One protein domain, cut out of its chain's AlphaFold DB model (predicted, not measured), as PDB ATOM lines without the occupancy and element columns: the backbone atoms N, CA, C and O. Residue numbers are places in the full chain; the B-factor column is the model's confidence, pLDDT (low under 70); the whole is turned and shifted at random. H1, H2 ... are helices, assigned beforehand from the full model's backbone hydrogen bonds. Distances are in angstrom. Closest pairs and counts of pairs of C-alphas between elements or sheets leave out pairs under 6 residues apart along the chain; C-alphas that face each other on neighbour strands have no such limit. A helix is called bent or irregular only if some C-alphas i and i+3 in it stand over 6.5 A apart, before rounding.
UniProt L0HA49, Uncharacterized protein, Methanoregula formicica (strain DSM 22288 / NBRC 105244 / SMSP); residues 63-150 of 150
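This is residues 63 to 150 of the 150 residues of an uncharacterized protein of Methanoregula formicica (strain DSM 22288 / NBRC 105244 / SMSP) (UniProt L0HA49). Four helices lie side by side in an up-and-down bundle drawn out along one axis, with H2 and H4 touching through the middle and H1 and H3 set apart on either side of them. A loop of 20 residues, 99 to 118, joins H2 to H3 from the end of the bundle where H2 finishes, and H4 has a kink of 52 degrees near residue 142. The printed part has 88 residues with four named helices in the order H1, H2, H3, H4 and no named strand; the class is all helix. It is compact, with a radius of gyration of the C-alphas of 12.8 A, and its spans of 41 by 20 by 20 A make it a rod, but only just.

Start with H1, residues 63 to 76, and go on to H2, residues 78 to 98: this helical hairpin touches closest at the C-alphas of Cys 74 and Leu 81, 4.9 A apart, at a shallow tilt of 17 degrees, opposite ways. Next look at H3, residues 119 to 128, which makes a hairpin with H2; they touch closest at the C-alphas of Ala 89 and Ala 123, 4.3 A apart, at a shallow tilt of 10 degrees, opposite ways. H4, residues 130 to 148, makes a hairpin with H3 and touches it with residues 132 to 137 alone; the closest C-alphas, of Val 126 and Phe 133, are 5.0 A apart, and the shallow tilt is 16 degrees, opposite ways. H4 touches H2 with residues 130 to 137 alone, and H2 touches H4 with residues 85 to 92 alone; the closest C-alphas, of Gly 85 and Pro 130, are 5.1 A apart, at a shallow tilt of 6 degrees, the same way. H4 touches H1 with residues 130 to 138 alone, closest at the C-alphas of Gly 71 and Leu 131, 6.5 A apart. H1 and H3 are apart. In H2 and H3 every O i to N i+4 pair is within hydrogen-bond range; in H1 it is 9 of 10 and in H4 13 of 15.

Find C-alpha 63 at (31.568, -51.279, 11.182); from there H1 runs 21.1 A to C-alpha 76, irregular but only just, with C-alphas 73 and 76 6.8 A apart. H2 spans 29.8 A, from C-alpha 78 at (10.601, -52.721, 8.194) to C-alpha 98. H3 spans 14.5 A. H4 spans 24.0 A and ends at C-alpha 148 at (39.625, -34.261, 1.531); it is irregular, with C-alphas 139 and 142 7.1 A apart.

The two C-alphas farthest apart, of Asp 77 and Gly 150, are 41.9 A apart. The printed part has no cut; the links H1 to H2 and H3 to H4 are tight, and H2 to H3 is long. The mean pLDDT of the printed part is 90.4, and residues 110 to 112 and residue 150, the chain's last, are under 70.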
ATOM      1  N   LEU A  63      32.849 -51.402  10.503       94.38
ATOM      2  CA  LEU A  63      31.568 -51.279  11.182       94.38
ATOM      3  C   LEU A  63      30.466 -50.843  10.208       94.38
ATOM      4  O   LEU A  63      29.371 -51.394  10.264       94.38
ATOM      5  N   LEU A  64      30.763 -49.957   9.252       94.31
ATOM      6  CA  LEU A  64      29.814 -49.585   8.195       94.31
ATOM      7  C   LEU A  64      29.513 -50.753   7.245       94.31
ATOM      8  O   LEU A  64      28.374 -50.918   6.817       94.31
ATOM      9  N   ILE A  65      30.509 -51.596   6.955       93.75
ATOM     10  CA  ILE A  65      30.323 -52.807   6.140       93.75
ATOM     11  C   ILE A  65      29.419 -53.805   6.872       93.75
ATOM     12  O   ILE A  65      28.468 -54.326   6.291       93.75
ATOM     13  N   LEU A  66      29.679 -54.052   8.160       95.75
ATOM     14  CA  LEU A  66      28.830 -54.906   8.992       95.75
ATOM     15  C   LEU A  66      27.407 -54.363   9.075       95.75
ATOM     16  O   LEU A  66      26.455 -55.136   9.022       95.75
ATOM     17  N   LEU A  67      27.257 -53.044   9.160       94.38
ATOM     18  CA  LEU A  67      25.958 -52.393   9.215       94.38
ATOM     19  C   LEU A  67      25.195 -52.500   7.892       94.38
ATOM     20  O   LEU A  67      23.988 -52.720   7.909       94.38
ATOM     21  N   LEU A  68      25.890 -52.429   6.754       95.75
ATOM     22  CA  LEU A  68      25.301 -52.687   5.443       95.75
ATOM     23  C   LEU A  68      24.786 -54.131   5.335       95.75
ATOM     24  O   LEU A  68      23.659 -54.355   4.894       95.75
ATOM     25  N   LEU A  69      25.577 -55.106   5.793       96.19
ATOM     26  CA  LEU A  69      25.173 -56.516   5.830       96.19
ATOM     27  C   LEU A  69      24.005 -56.758   6.799       96.19
ATOM     28  O   LEU A  69      23.058 -57.465   6.459       96.19
ATOM     29  N   ALA A  70      24.038 -56.144   7.983       94.44
ATOM     30  CA  ALA A  70      22.949 -56.212   8.951       94.44
ATOM     31  C   ALA A  70      21.667 -55.575   8.395       94.44
ATOM     32  O   ALA A  70      20.593 -56.158   8.514       94.44
ATOM     33  N   GLY A  71      21.775 -54.431   7.716       93.12
ATOM     34  CA  GLY A  71      20.653 -53.779   7.049       93.12
ATOM     35  C   GLY A  71      20.004 -54.672   5.991       93.12
ATOM     36  O   GLY A  71      18.779 -54.711   5.899       93.12
ATOM     37  N   LEU A  72      20.804 -55.417   5.215       93.75
ATOM     38  CA  LEU A  72      20.280 -56.378   4.235       93.75
ATOM     39  C   LEU A  72      19.469 -57.480   4.923       93.75
ATOM     40  O   LEU A  72      18.405 -57.850   4.436       93.75
ATOM     41  N   PHE A  73      19.932 -57.966   6.077       93.19
ATOM     42  CA  PHE A  73      19.179 -58.925   6.883       93.19
ATOM     43  C   PHE A  73      17.884 -58.314   7.447       93.19
ATOM     44  O   PHE A  73      16.851 -58.977   7.473       93.19
ATOM     45  N   CYS A  74      17.902 -57.034   7.826       93.50
ATOM     46  CA  CYS A  74      16.728 -56.318   8.326       93.50
ATOM     47  C   CYS A  74      15.638 -56.058   7.268       93.50
ATOM     48  O   CYS A  74      14.556 -55.622   7.646       93.50
ATOM     49  N   LEU A  75      15.852 -56.355   5.977       91.94
ATOM     50  CA  LEU A  75      14.827 -56.194   4.928       91.94
ATOM     51  C   LEU A  75      13.524 -56.957   5.208       91.94
ATOM     52  O   LEU A  75      12.469 -56.566   4.711       91.94
ATOM     53  N   VAL A  76      13.592 -58.033   5.994       92.94
ATOM     54  CA  VAL A  76      12.423 -58.850   6.355       92.94
ATOM     55  C   VAL A  76      11.497 -58.172   7.373       92.94
ATOM     56  O   VAL A  76      10.342 -58.571   7.492       92.94
ATOM     57  N   ASP A  77      11.976 -57.151   8.094       93.69
ATOM     58  CA  ASP A  77      11.202 -56.397   9.083       93.69
ATOM     59  C   ASP A  77      11.484 -54.895   8.958       93.69
ATOM     60  O   ASP A  77      12.524 -54.384   9.382       93.69
ATOM     61  N   LEU A  78      10.501 -54.161   8.427       91.62
ATOM     62  CA  LEU A  78      10.601 -52.721   8.194       91.62
ATOM     63  C   LEU A  78      10.907 -51.923   9.474       91.62
ATOM     64  O   LEU A  78      11.583 -50.899   9.397       91.62
ATOM     65  N   LYS A  79      10.450 -52.373  10.651       95.19
ATOM     66  CA  LYS A  79      10.739 -51.686  11.921       95.19
ATOM     67  C   LYS A  79      12.213 -51.819  12.278       95.19
ATOM     68  O   LYS A  79      12.847 -50.829  12.640       95.19
ATOM     69  N   MET A  80      12.763 -53.021  12.134       93.62
ATOM     70  CA  MET A  80      14.187 -53.270  12.352       93.62
ATOM     71  C   MET A  80      15.036 -52.543  11.309       93.62
ATOM     72  O   MET A  80      16.051 -51.955  11.672       93.62
ATOM     73  N   LEU A  81      14.594 -52.498  10.046       94.12
ATOM     74  CA  LEU A  81      15.260 -51.728   8.994       94.12
ATOM     75  C   LEU A  81      15.269 -50.227   9.300       94.12
ATOM     76  O   LEU A  81      16.294 -49.581   9.107       94.12
ATOM     77  N   ALA A  82      14.163 -49.675   9.805       93.62
ATOM     78  CA  ALA A  82      14.089 -48.272  10.200       93.62
ATOM     79  C   ALA A  82      15.054 -47.966  11.355       93.62
ATOM     80  O   ALA A  82      15.812 -47.001  11.282       93.62
ATOM     81  N   ILE A  83      15.088 -48.817  12.388       95.56
ATOM     82  CA  ILE A  83      16.029 -48.680  13.511       95.56
ATOM     83  C   ILE A  83      17.475 -48.762  13.005       95.56
ATOM     84  O   ILE A  83      18.283 -47.881  13.300       95.56
ATOM     85  N   ALA A  84      17.796 -49.777  12.199       94.38
ATOM     86  CA  ALA A  84      19.112 -49.931  11.589       94.38
ATOM     87  C   ALA A  84      19.482 -48.721  10.715       94.38
ATOM     88  O   ALA A  84      20.625 -48.271  10.751       94.38
ATOM     89  N   GLY A  85      18.521 -48.153   9.982       95.62
ATOM     90  CA  GLY A  85      18.692 -46.945   9.175       95.62
ATOM     91  C   GLY A  85      19.044 -45.716  10.009       95.62
ATOM     92  O   GLY A  85      19.972 -44.993   9.656       95.62
ATOM     93  N   VAL A  86      18.392 -45.523  11.161       97.38
ATOM     94  CA  VAL A  86      18.735 -44.444  12.106       97.38
ATOM     95  C   VAL A  86      20.162 -44.611  12.632       97.38
ATOM     96  O   VAL A  86      20.948 -43.663  12.588       97.38
ATOM     97  N   PHE A  87      20.533 -45.814  13.081       96.56
ATOM     98  CA  PHE A  87      21.904 -46.085  13.527       96.56
ATOM     99  C   PHE A  87      22.926 -45.881  12.402       96.56
ATOM    100  O   PHE A  87      23.989 -45.305  12.634       96.56
ATOM    101  N   SER A  88      22.586 -46.284  11.176       96.56
ATOM    102  CA  SER A  88      23.418 -46.081   9.986       96.56
ATOM    103  C   SER A  88      23.636 -44.616   9.675       96.56
ATOM    104  O   SER A  88      24.774 -44.217   9.447       96.56
ATOM    105  N   ALA A  89      22.584 -43.801   9.725       97.62
ATOM    106  CA  ALA A  89      22.680 -42.368   9.491       97.62
ATOM    107  C   ALA A  89      23.619 -41.692  10.502       97.62
ATOM    108  O   ALA A  89      24.466 -40.892  10.110       97.62
ATOM    109  N   LEU A  90      23.522 -42.052  11.787       97.56
ATOM    110  CA  LEU A  90      24.406 -41.521  12.829       97.56
ATOM    111  C   LEU A  90      25.866 -41.925  12.602       97.56
ATOM    112  O   LEU A  90      26.759 -41.088  12.688       97.56
ATOM    113  N   LEU A  91      26.117 -43.194  12.291       96.81
ATOM    114  CA  LEU A  91      27.475 -43.684  12.053       96.81
ATOM    115  C   LEU A  91      28.099 -43.056  10.809       96.81
ATOM    116  O   LEU A  91      29.250 -42.633  10.861       96.81
ATOM    117  N   VAL A  92      27.332 -42.937   9.727       97.38
ATOM    118  CA  VAL A  92      27.744 -42.244   8.499       97.38
ATOM    119  C   VAL A  92      28.025 -40.770   8.773       97.38
ATOM    120  O   VAL A  92      29.006 -40.243   8.266       97.38
ATOM    121  N   TYR A  93      27.213 -40.104   9.598       96.88
ATOM    122  CA  TYR A  93      27.439 -38.710   9.975       96.88
ATOM    123  C   TYR A  93      28.798 -38.521  10.653       96.88
ATOM    124  O   TYR A  93      29.596 -37.693  10.215       96.88
ATOM    125  N   TYR A  94      29.074 -39.301  11.701       95.88
ATOM    126  CA  TYR A  94      30.340 -39.203  12.423       95.88
ATOM    127  C   TYR A  94      31.521 -39.608  11.545       95.88
ATOM    128  O   TYR A  94      32.531 -38.911  11.523       95.88
ATOM    129  N   ASP A  95      31.387 -40.685  10.773       94.69
ATOM    130  CA  ASP A  95      32.430 -41.120   9.849       94.69
ATOM    131  C   ASP A  95      32.736 -40.033   8.804       94.69
ATOM    132  O   ASP A  95      33.892 -39.648   8.631       94.69
ATOM    133  N   ALA A  96      31.712 -39.420   8.208       93.50
ATOM    134  CA  ALA A  96      31.874 -38.342   7.237       93.50
ATOM    135  C   ALA A  96      32.514 -37.093   7.853       93.50
ATOM    136  O   ALA A  96      33.298 -36.427   7.178       93.50
ATOM    137  N   GLN A  97      32.237 -36.793   9.127       93.00
ATOM    138  CA  GLN A  97      32.950 -35.741   9.852       93.00
ATOM    139  C   GLN A  97      34.433 -36.066  10.016       93.00
ATOM    140  O   GLN A  97      35.265 -35.205   9.754       93.00
ATOM    141  N   THR A  98      34.785 -37.299  10.394       91.31
ATOM    142  CA  THR A  98      36.204 -37.678  10.537       91.31
ATOM    143  C   THR A  98      36.977 -37.597   9.220       91.31
ATOM    144  O   THR A  98      38.176 -37.325   9.219       91.31
ATOM    145  N   LEU A  99      36.285 -37.786   8.095       89.31
ATOM    146  CA  LEU A  99      36.842 -37.669   6.747       89.31
ATOM    147  C   LEU A  99      36.809 -36.233   6.199       89.31
ATOM    148  O   LEU A  99      37.215 -36.032   5.059       89.31
ATOM    149  N   HIS A 100      36.325 -35.254   6.975       89.00
ATOM    150  CA  HIS A 100      36.150 -33.857   6.550       89.00
ATOM    151  C   HIS A 100      35.344 -33.744   5.239       89.00
ATOM    152  O   HIS A 100      35.629 -32.926   4.362       89.00
ATOM    153  N   ALA A 101      34.340 -34.615   5.072       86.88
ATOM    154  CA  ALA A 101      33.595 -34.748   3.826       86.88
ATOM    155  C   ALA A 101      32.896 -33.434   3.441       86.88
ATOM    156  O   ALA A 101      32.125 -32.874   4.220       86.88
ATOM    157  N   GLY A 102      33.145 -32.952   2.223       84.81
ATOM    158  CA  GLY A 102      32.501 -31.746   1.699       84.81
ATOM    159  C   GLY A 102      33.030 -30.434   2.288       84.81
ATOM    160  O   GLY A 102      32.486 -29.380   1.973       84.81
ATOM    161  N   GLU A 103      34.081 -30.458   3.115       84.94
ATOM    162  CA  GLU A 103      34.634 -29.241   3.724       84.94
ATOM    163  C   GLU A 103      35.435 -28.399   2.723       84.94
ATOM    164  O   GLU A 103      35.342 -27.173   2.721       84.94
ATOM    165  N   LYS A 104      36.162 -29.052   1.810       82.44
ATOM    166  CA  LYS A 104      36.955 -28.372   0.769       82.44
ATOM    167  C   LYS A 104      36.134 -27.862  -0.415       82.44
ATOM    168  O   LYS A 104      36.674 -27.183  -1.286       82.44
ATOM    169  N   PHE A 105      34.848 -28.197  -0.476       82.06
ATOM    170  CA  PHE A 105      34.002 -27.935  -1.634       82.06
ATOM    171  C   PHE A 105      32.917 -26.916  -1.293       82.06
ATOM    172  O   PHE A 105      32.096 -27.115  -0.402       82.06
ATOM    173  N   GLU A 106      32.881 -25.819  -2.048       78.56
ATOM    174  CA  GLU A 106      31.907 -24.743  -1.837       78.56
ATOM    175  C   GLU A 106      30.473 -25.177  -2.202       78.56
ATOM    176  O   GLU A 106      29.498 -24.669  -1.645       78.56
ATOM    177  N   LYS A 107      30.335 -26.151  -3.114       80.56
ATOM    178  CA  LYS A 107      29.055 -26.697  -3.585       80.56
ATOM    179  C   LYS A 107      29.010 -28.220  -3.446       80.56
ATOM    180  O   LYS A 107      29.974 -28.914  -3.773       80.56
ATOM    181  N   GLU A 108      27.855 -28.728  -3.021       82.56
ATOM    182  CA  GLU A 108      27.563 -30.163  -2.988       82.56
ATOM    183  C   GLU A 108      27.221 -30.667  -4.397       82.56
ATOM    184  O   GLU A 108      26.384 -30.086  -5.090       82.56
ATOM    185  N   SER A 109      27.861 -31.754  -4.825       81.00
ATOM    186  CA  SER A 109      27.628 -32.399  -6.115       81.00
ATOM    187  C   SER A 109      27.512 -33.911  -5.956       81.00
ATOM    188  O   SER A 109      28.267 -34.534  -5.210       81.00
ATOM    189  N   ILE A 110      26.547 -34.476  -6.685       68.31
ATOM    190  CA  ILE A 110      26.262 -35.918  -6.783       68.31
ATOM    191  C   ILE A 110      26.931 -36.524  -8.019       68.31
ATOM    192  O   ILE A 110      27.285 -37.694  -8.021       68.31
ATOM    193  N   LEU A 111      27.052 -35.726  -9.083       64.69
ATOM    194  CA  LEU A 111      27.429 -36.159 -10.434       64.69
ATOM    195  C   LEU A 111      28.814 -35.641 -10.852       64.69
ATOM    196  O   LEU A 111      29.147 -35.662 -12.033       64.69
ATOM    197  N   GLY A 112      29.586 -35.101  -9.906       63.94
ATOM    198  CA  GLY A 112      30.984 -34.750 -10.151       63.94
ATOM    199  C   GLY A 112      31.877 -35.989 -10.146       63.94
ATOM    200  O   GLY A 112      31.450 -37.051  -9.700       63.94
ATOM    201  N   ASP A 113      33.135 -35.828 -10.562       70.81
ATOM    202  CA  ASP A 113      34.152 -36.892 -10.464       70.81
ATOM    203  C   ASP A 113      34.331 -37.409  -9.024       70.81
ATOM    204  O   ASP A 113      34.783 -38.531  -8.821       70.81
ATOM    205  N   VAL A 114      33.958 -36.601  -8.022       72.62
ATOM    206  CA  VAL A 114      33.895 -36.984  -6.607       72.62
ATOM    207  C   VAL A 114      32.587 -36.480  -5.993       72.62
ATOM    208  O   VAL A 114      32.151 -35.360  -6.272       72.62
ATOM    209  N   VAL A 115      31.976 -37.284  -5.118       82.75
ATOM    210  CA  VAL A 115      30.796 -36.887  -4.334       82.75
ATOM    211  C   VAL A 115      31.214 -35.937  -3.208       82.75
ATOM    212  O   VAL A 115      31.920 -36.328  -2.278       82.75
ATOM    213  N   THR A 116      30.758 -34.686  -3.266       87.25
ATOM    214  CA  THR A 116      31.191 -33.606  -2.353       87.25
ATOM    215  C   THR A 116      30.177 -33.292  -1.250       87.25
ATOM    216  O   THR A 116      30.127 -32.185  -0.718       87.25
ATOM    217  N   TRP A 117      29.327 -34.259  -0.921       90.44
ATOM    218  CA  TRP A 117      28.286 -34.110   0.090       90.44
ATOM    219  C   TRP A 117      28.845 -33.869   1.489       90.44
ATOM    220  O   TRP A 117      29.799 -34.523   1.920       90.44
ATOM    221  N   ARG A 118      28.181 -32.973   2.225       92.12
ATOM    222  CA  ARG A 118      28.456 -32.742   3.643       92.12
ATOM    223  C   ARG A 118      27.992 -33.930   4.492       92.12
ATOM    224  O   ARG A 118      27.104 -34.681   4.074       92.12
ATOM    225  N   PRO A 119      28.507 -34.073   5.730       94.31
ATOM    226  CA  PRO A 119      28.134 -35.174   6.620       94.31
ATOM    227  C   PRO A 119      26.625 -35.265   6.860       94.31
ATOM    228  O   PRO A 119      26.064 -36.356   6.919       94.31
ATOM    229  N   LEU A 120      25.951 -34.114   6.953       93.69
ATOM    230  CA  LEU A 120      24.504 -34.054   7.153       93.69
ATOM    231  C   LEU A 120      23.732 -34.601   5.944       93.69
ATOM    232  O   LEU A 120      22.781 -35.357   6.124       93.69
ATOM    233  N   THR A 121      24.152 -34.251   4.726       94.25
ATOM    234  CA  THR A 121      23.524 -34.719   3.483       94.25
ATOM    235  C   THR A 121      23.654 -36.234   3.352       94.25
ATOM    236  O   THR A 121      22.665 -36.915   3.083       94.25
ATOM    237  N   TRP A 122      24.837 -36.779   3.652       95.31
ATOM    238  CA  TRP A 122      25.052 -38.225   3.719       95.31
ATOM    239  C   TRP A 122      24.138 -38.911   4.733       95.31
ATOM    240  O   TRP A 122      23.458 -39.880   4.398       95.31
ATOM    241  N   ALA A 123      24.084 -38.389   5.958       96.12
ATOM    242  CA  ALA A 123      23.256 -38.949   7.018       96.12
ATOM    243  C   ALA A 123      21.767 -38.942   6.646       96.12
ATOM    244  O   ALA A 123      21.074 -39.937   6.850       96.12
ATOM    245  N   LEU A 124      21.278 -37.846   6.059       96.62
ATOM    246  CA  LEU A 124      19.882 -37.721   5.651       96.62
ATOM    247  C   LEU A 124      19.542 -38.670   4.496       96.62
ATOM    248  O   LEU A 124      18.495 -39.313   4.522       96.62
ATOM    249  N   ALA A 125      20.433 -38.802   3.513       95.56
ATOM    250  CA  ALA A 125      20.248 -39.735   2.409       95.56
ATOM    251  C   ALA A 125      20.156 -41.184   2.920       95.56
ATOM    252  O   ALA A 125      19.223 -41.906   2.565       95.56
ATOM    253  N   VAL A 126      21.049 -41.577   3.836       96.44
ATOM    254  CA  VAL A 126      20.992 -42.880   4.520       96.44
ATOM    255  C   VAL A 126      19.727 -43.019   5.368       96.44
ATOM    256  O   VAL A 126      19.147 -44.093   5.431       96.44
ATOM    257  N   LEU A 127      19.231 -41.957   5.993       95.44
ATOM    258  CA  LEU A 127      17.996 -42.049   6.768       95.44
ATOM    259  C   LEU A 127      16.769 -42.328   5.881       95.44
ATOM    260  O   LEU A 127      15.892 -43.093   6.277       95.44
ATOM    261  N   ILE A 128      16.709 -41.724   4.689       94.56
ATOM    262  CA  ILE A 128      15.576 -41.863   3.757       94.56
ATOM    263  C   ILE A 128      15.645 -43.193   3.000       94.56
ATOM    264  O   ILE A 128      14.637 -43.890   2.892       94.56
ATOM    265  N   ILE A 129      16.819 -43.554   2.467       94.69
ATOM    266  CA  ILE A 129      17.024 -44.804   1.720       94.69
ATOM    267  C   ILE A 129      18.285 -45.512   2.247       94.69
ATOM    268  O   ILE A 129      19.349 -45.431   1.621       94.69
ATOM    269  N   PRO A 130      18.174 -46.241   3.378       93.31
ATOM    270  CA  PRO A 130      19.324 -46.748   4.126       93.31
ATOM    271  C   PRO A 130      20.258 -47.609   3.310       93.31
ATOM    272  O   PRO A 130      21.439 -47.311   3.216       93.31
ATOM    273  N   LEU A 131      19.739 -48.650   2.670       94.00
ATOM    274  CA  LEU A 131      20.591 -49.632   2.007       94.00
ATOM    275  C   LEU A 131      21.332 -49.069   0.802       94.00
ATOM    276  O   LEU A 131      22.509 -49.362   0.616       94.00
ATOM    277  N   ILE A 132      20.647 -48.258  -0.003       94.75
ATOM    278  CA  ILE A 132      21.221 -47.720  -1.233       94.75
ATOM    279  C   ILE A 132      22.298 -46.692  -0.888       94.75
ATOM    280  O   ILE A 132      23.437 -46.837  -1.326       94.75
ATOM    281  N   PHE A 133      21.982 -45.692  -0.061       95.19
ATOM    282  CA  PHE A 133      22.959 -44.650   0.260       95.19
ATOM    283  C   PHE A 133      24.061 -45.124   1.198       95.19
ATOM    284  O   PHE A 133      25.183 -44.650   1.060       95.19
ATOM    285  N   LEU A 134      23.799 -46.085   2.090       95.75
ATOM    286  CA  LEU A 134      24.862 -46.687   2.895       95.75
ATOM    287  C   LEU A 134      25.843 -47.454   2.005       95.75
ATOM    288  O   LEU A 134      27.048 -47.322   2.192       95.75
ATOM    289  N   ALA A 135      25.359 -48.202   1.006       95.56
ATOM    290  CA  ALA A 135      26.235 -48.872   0.049       95.56
ATOM    291  C   ALA A 135      27.070 -47.864  -0.750       95.56
ATOM    292  O   ALA A 135      28.293 -47.993  -0.790       95.56
ATOM    293  N   ILE A 136      26.429 -46.840  -1.328       93.62
ATOM    294  CA  ILE A 136      27.128 -45.778  -2.069       93.62
ATOM    295  C   ILE A 136      28.193 -45.136  -1.175       93.62
ATOM    296  O   ILE A 136      29.346 -45.038  -1.578       93.62
ATOM    297  N   TYR A 137      27.838 -44.778   0.060       93.81
ATOM    298  CA  TYR A 137      28.767 -44.177   1.007       93.81
ATOM    299  C   TYR A 137      29.976 -45.074   1.291       93.81
ATOM    300  O   TYR A 137      31.112 -44.616   1.201       93.81
ATOM    301  N   VAL A 138      29.751 -46.360   1.584       94.38
ATOM    302  CA  VAL A 138      30.825 -47.328   1.863       94.38
ATOM    303  C   VAL A 138      31.795 -47.448   0.683       94.38
ATOM    304  O   VAL A 138      33.005 -47.485   0.903       94.38
ATOM    305  N   PHE A 139      31.293 -47.474  -0.557       91.69
ATOM    306  CA  PHE A 139      32.144 -47.567  -1.748       91.69
ATOM    307  C   PHE A 139      32.854 -46.249  -2.082       91.69
ATOM    308  O   PHE A 139      34.038 -46.269  -2.416       91.69
ATOM    309  N   SER A 140      32.181 -45.109  -1.922       90.94
ATOM    310  CA  SER A 140      32.755 -43.778  -2.166       90.94
ATOM    311  C   SER A 140      33.660 -43.288  -1.033       90.94
ATOM    312  O   SER A 140      34.375 -42.305  -1.202       90.94
ATOM    313  N   ARG A 141      33.690 -43.965   0.122       92.12
ATOM    314  CA  ARG A 141      34.444 -43.544   1.316       92.12
ATOM    315  C   ARG A 141      35.920 -43.260   1.038       92.12
ATOM    316  O   ARG A 141      36.474 -42.305   1.576       92.12
ATOM    317  N   LYS A 142      36.557 -44.083   0.200       90.25
ATOM    318  CA  LYS A 142      37.958 -43.888  -0.190       90.25
ATOM    319  C   LYS A 142      38.145 -42.632  -1.041       90.25
ATOM    320  O   LYS A 142      39.052 -41.858  -0.775       90.25
ATOM    321  N   GLU A 143      37.269 -42.410  -2.013       89.38
ATOM    322  CA  GLU A 143      37.310 -41.225  -2.879       89.38
ATOM    323  C   GLU A 143      37.074 -39.945  -2.070       89.38
ATOM    324  O   GLU A 143      37.779 -38.955  -2.249       89.38
ATOM    325  N   ILE A 144      36.139 -39.989  -1.113       89.19
ATOM    326  CA  ILE A 144      35.888 -38.899  -0.163       89.19
ATOM    327  C   ILE A 144      37.146 -38.625   0.669       89.19
ATOM    328  O   ILE A 144      37.531 -37.469   0.826       89.19
ATOM    329  N   PHE A 145      37.810 -39.661   1.186       90.44
ATOM    330  CA  PHE A 145      39.053 -39.489   1.936       90.44
ATOM    331  C   PHE A 145      40.154 -38.852   1.084       90.44
ATOM    332  O   PHE A 145      40.750 -37.862   1.507       90.44
ATOM    333  N   ASP A 146      40.401 -39.379  -0.115       88.44
ATOM    334  CA  ASP A 146      41.460 -38.899  -1.005       88.44
ATOM    335  C   ASP A 146      41.215 -37.433  -1.417       88.44
ATOM    336  O   ASP A 146      42.134 -36.614  -1.393       88.44
ATOM    337  N   ALA A 147      39.960 -37.065  -1.692       86.69
ATOM    338  CA  ALA A 147      39.580 -35.698  -2.046       86.69
ATOM    339  C   ALA A 147      39.739 -34.693  -0.892       86.69
ATOM    340  O   ALA A 147      40.050 -33.523  -1.126       86.69
ATOM    341  N   ASN A 148      39.551 -35.132   0.355       85.31
ATOM    342  CA  ASN A 148      39.625 -34.261   1.531       85.31
ATOM    343  C   ASN A 148      40.977 -34.335   2.270       85.31
ATOM    344  O   ASN A 148      41.259 -33.470   3.093       85.31
ATOM    345  N   SER A 149      41.871 -35.262   1.913       80.94
ATOM    346  CA  SER A 149      43.212 -35.405   2.522       80.94
ATOM    347  C   SER A 149      44.351 -34.735   1.736       80.94
ATOM    348  O   SER A 149      45.496 -34.784   2.181       80.94
ATOM    349  N   GLY A 150      44.043 -34.137   0.575       61.47
ATOM    350  CA  GLY A 150      45.001 -33.430  -0.297       61.47
ATOM    351  C   GLY A 150      45.580 -32.124   0.238       61.47
ATOM    352  O   GLY A 150      44.880 -31.430   1.012       61.47
TER     353      GLY A 150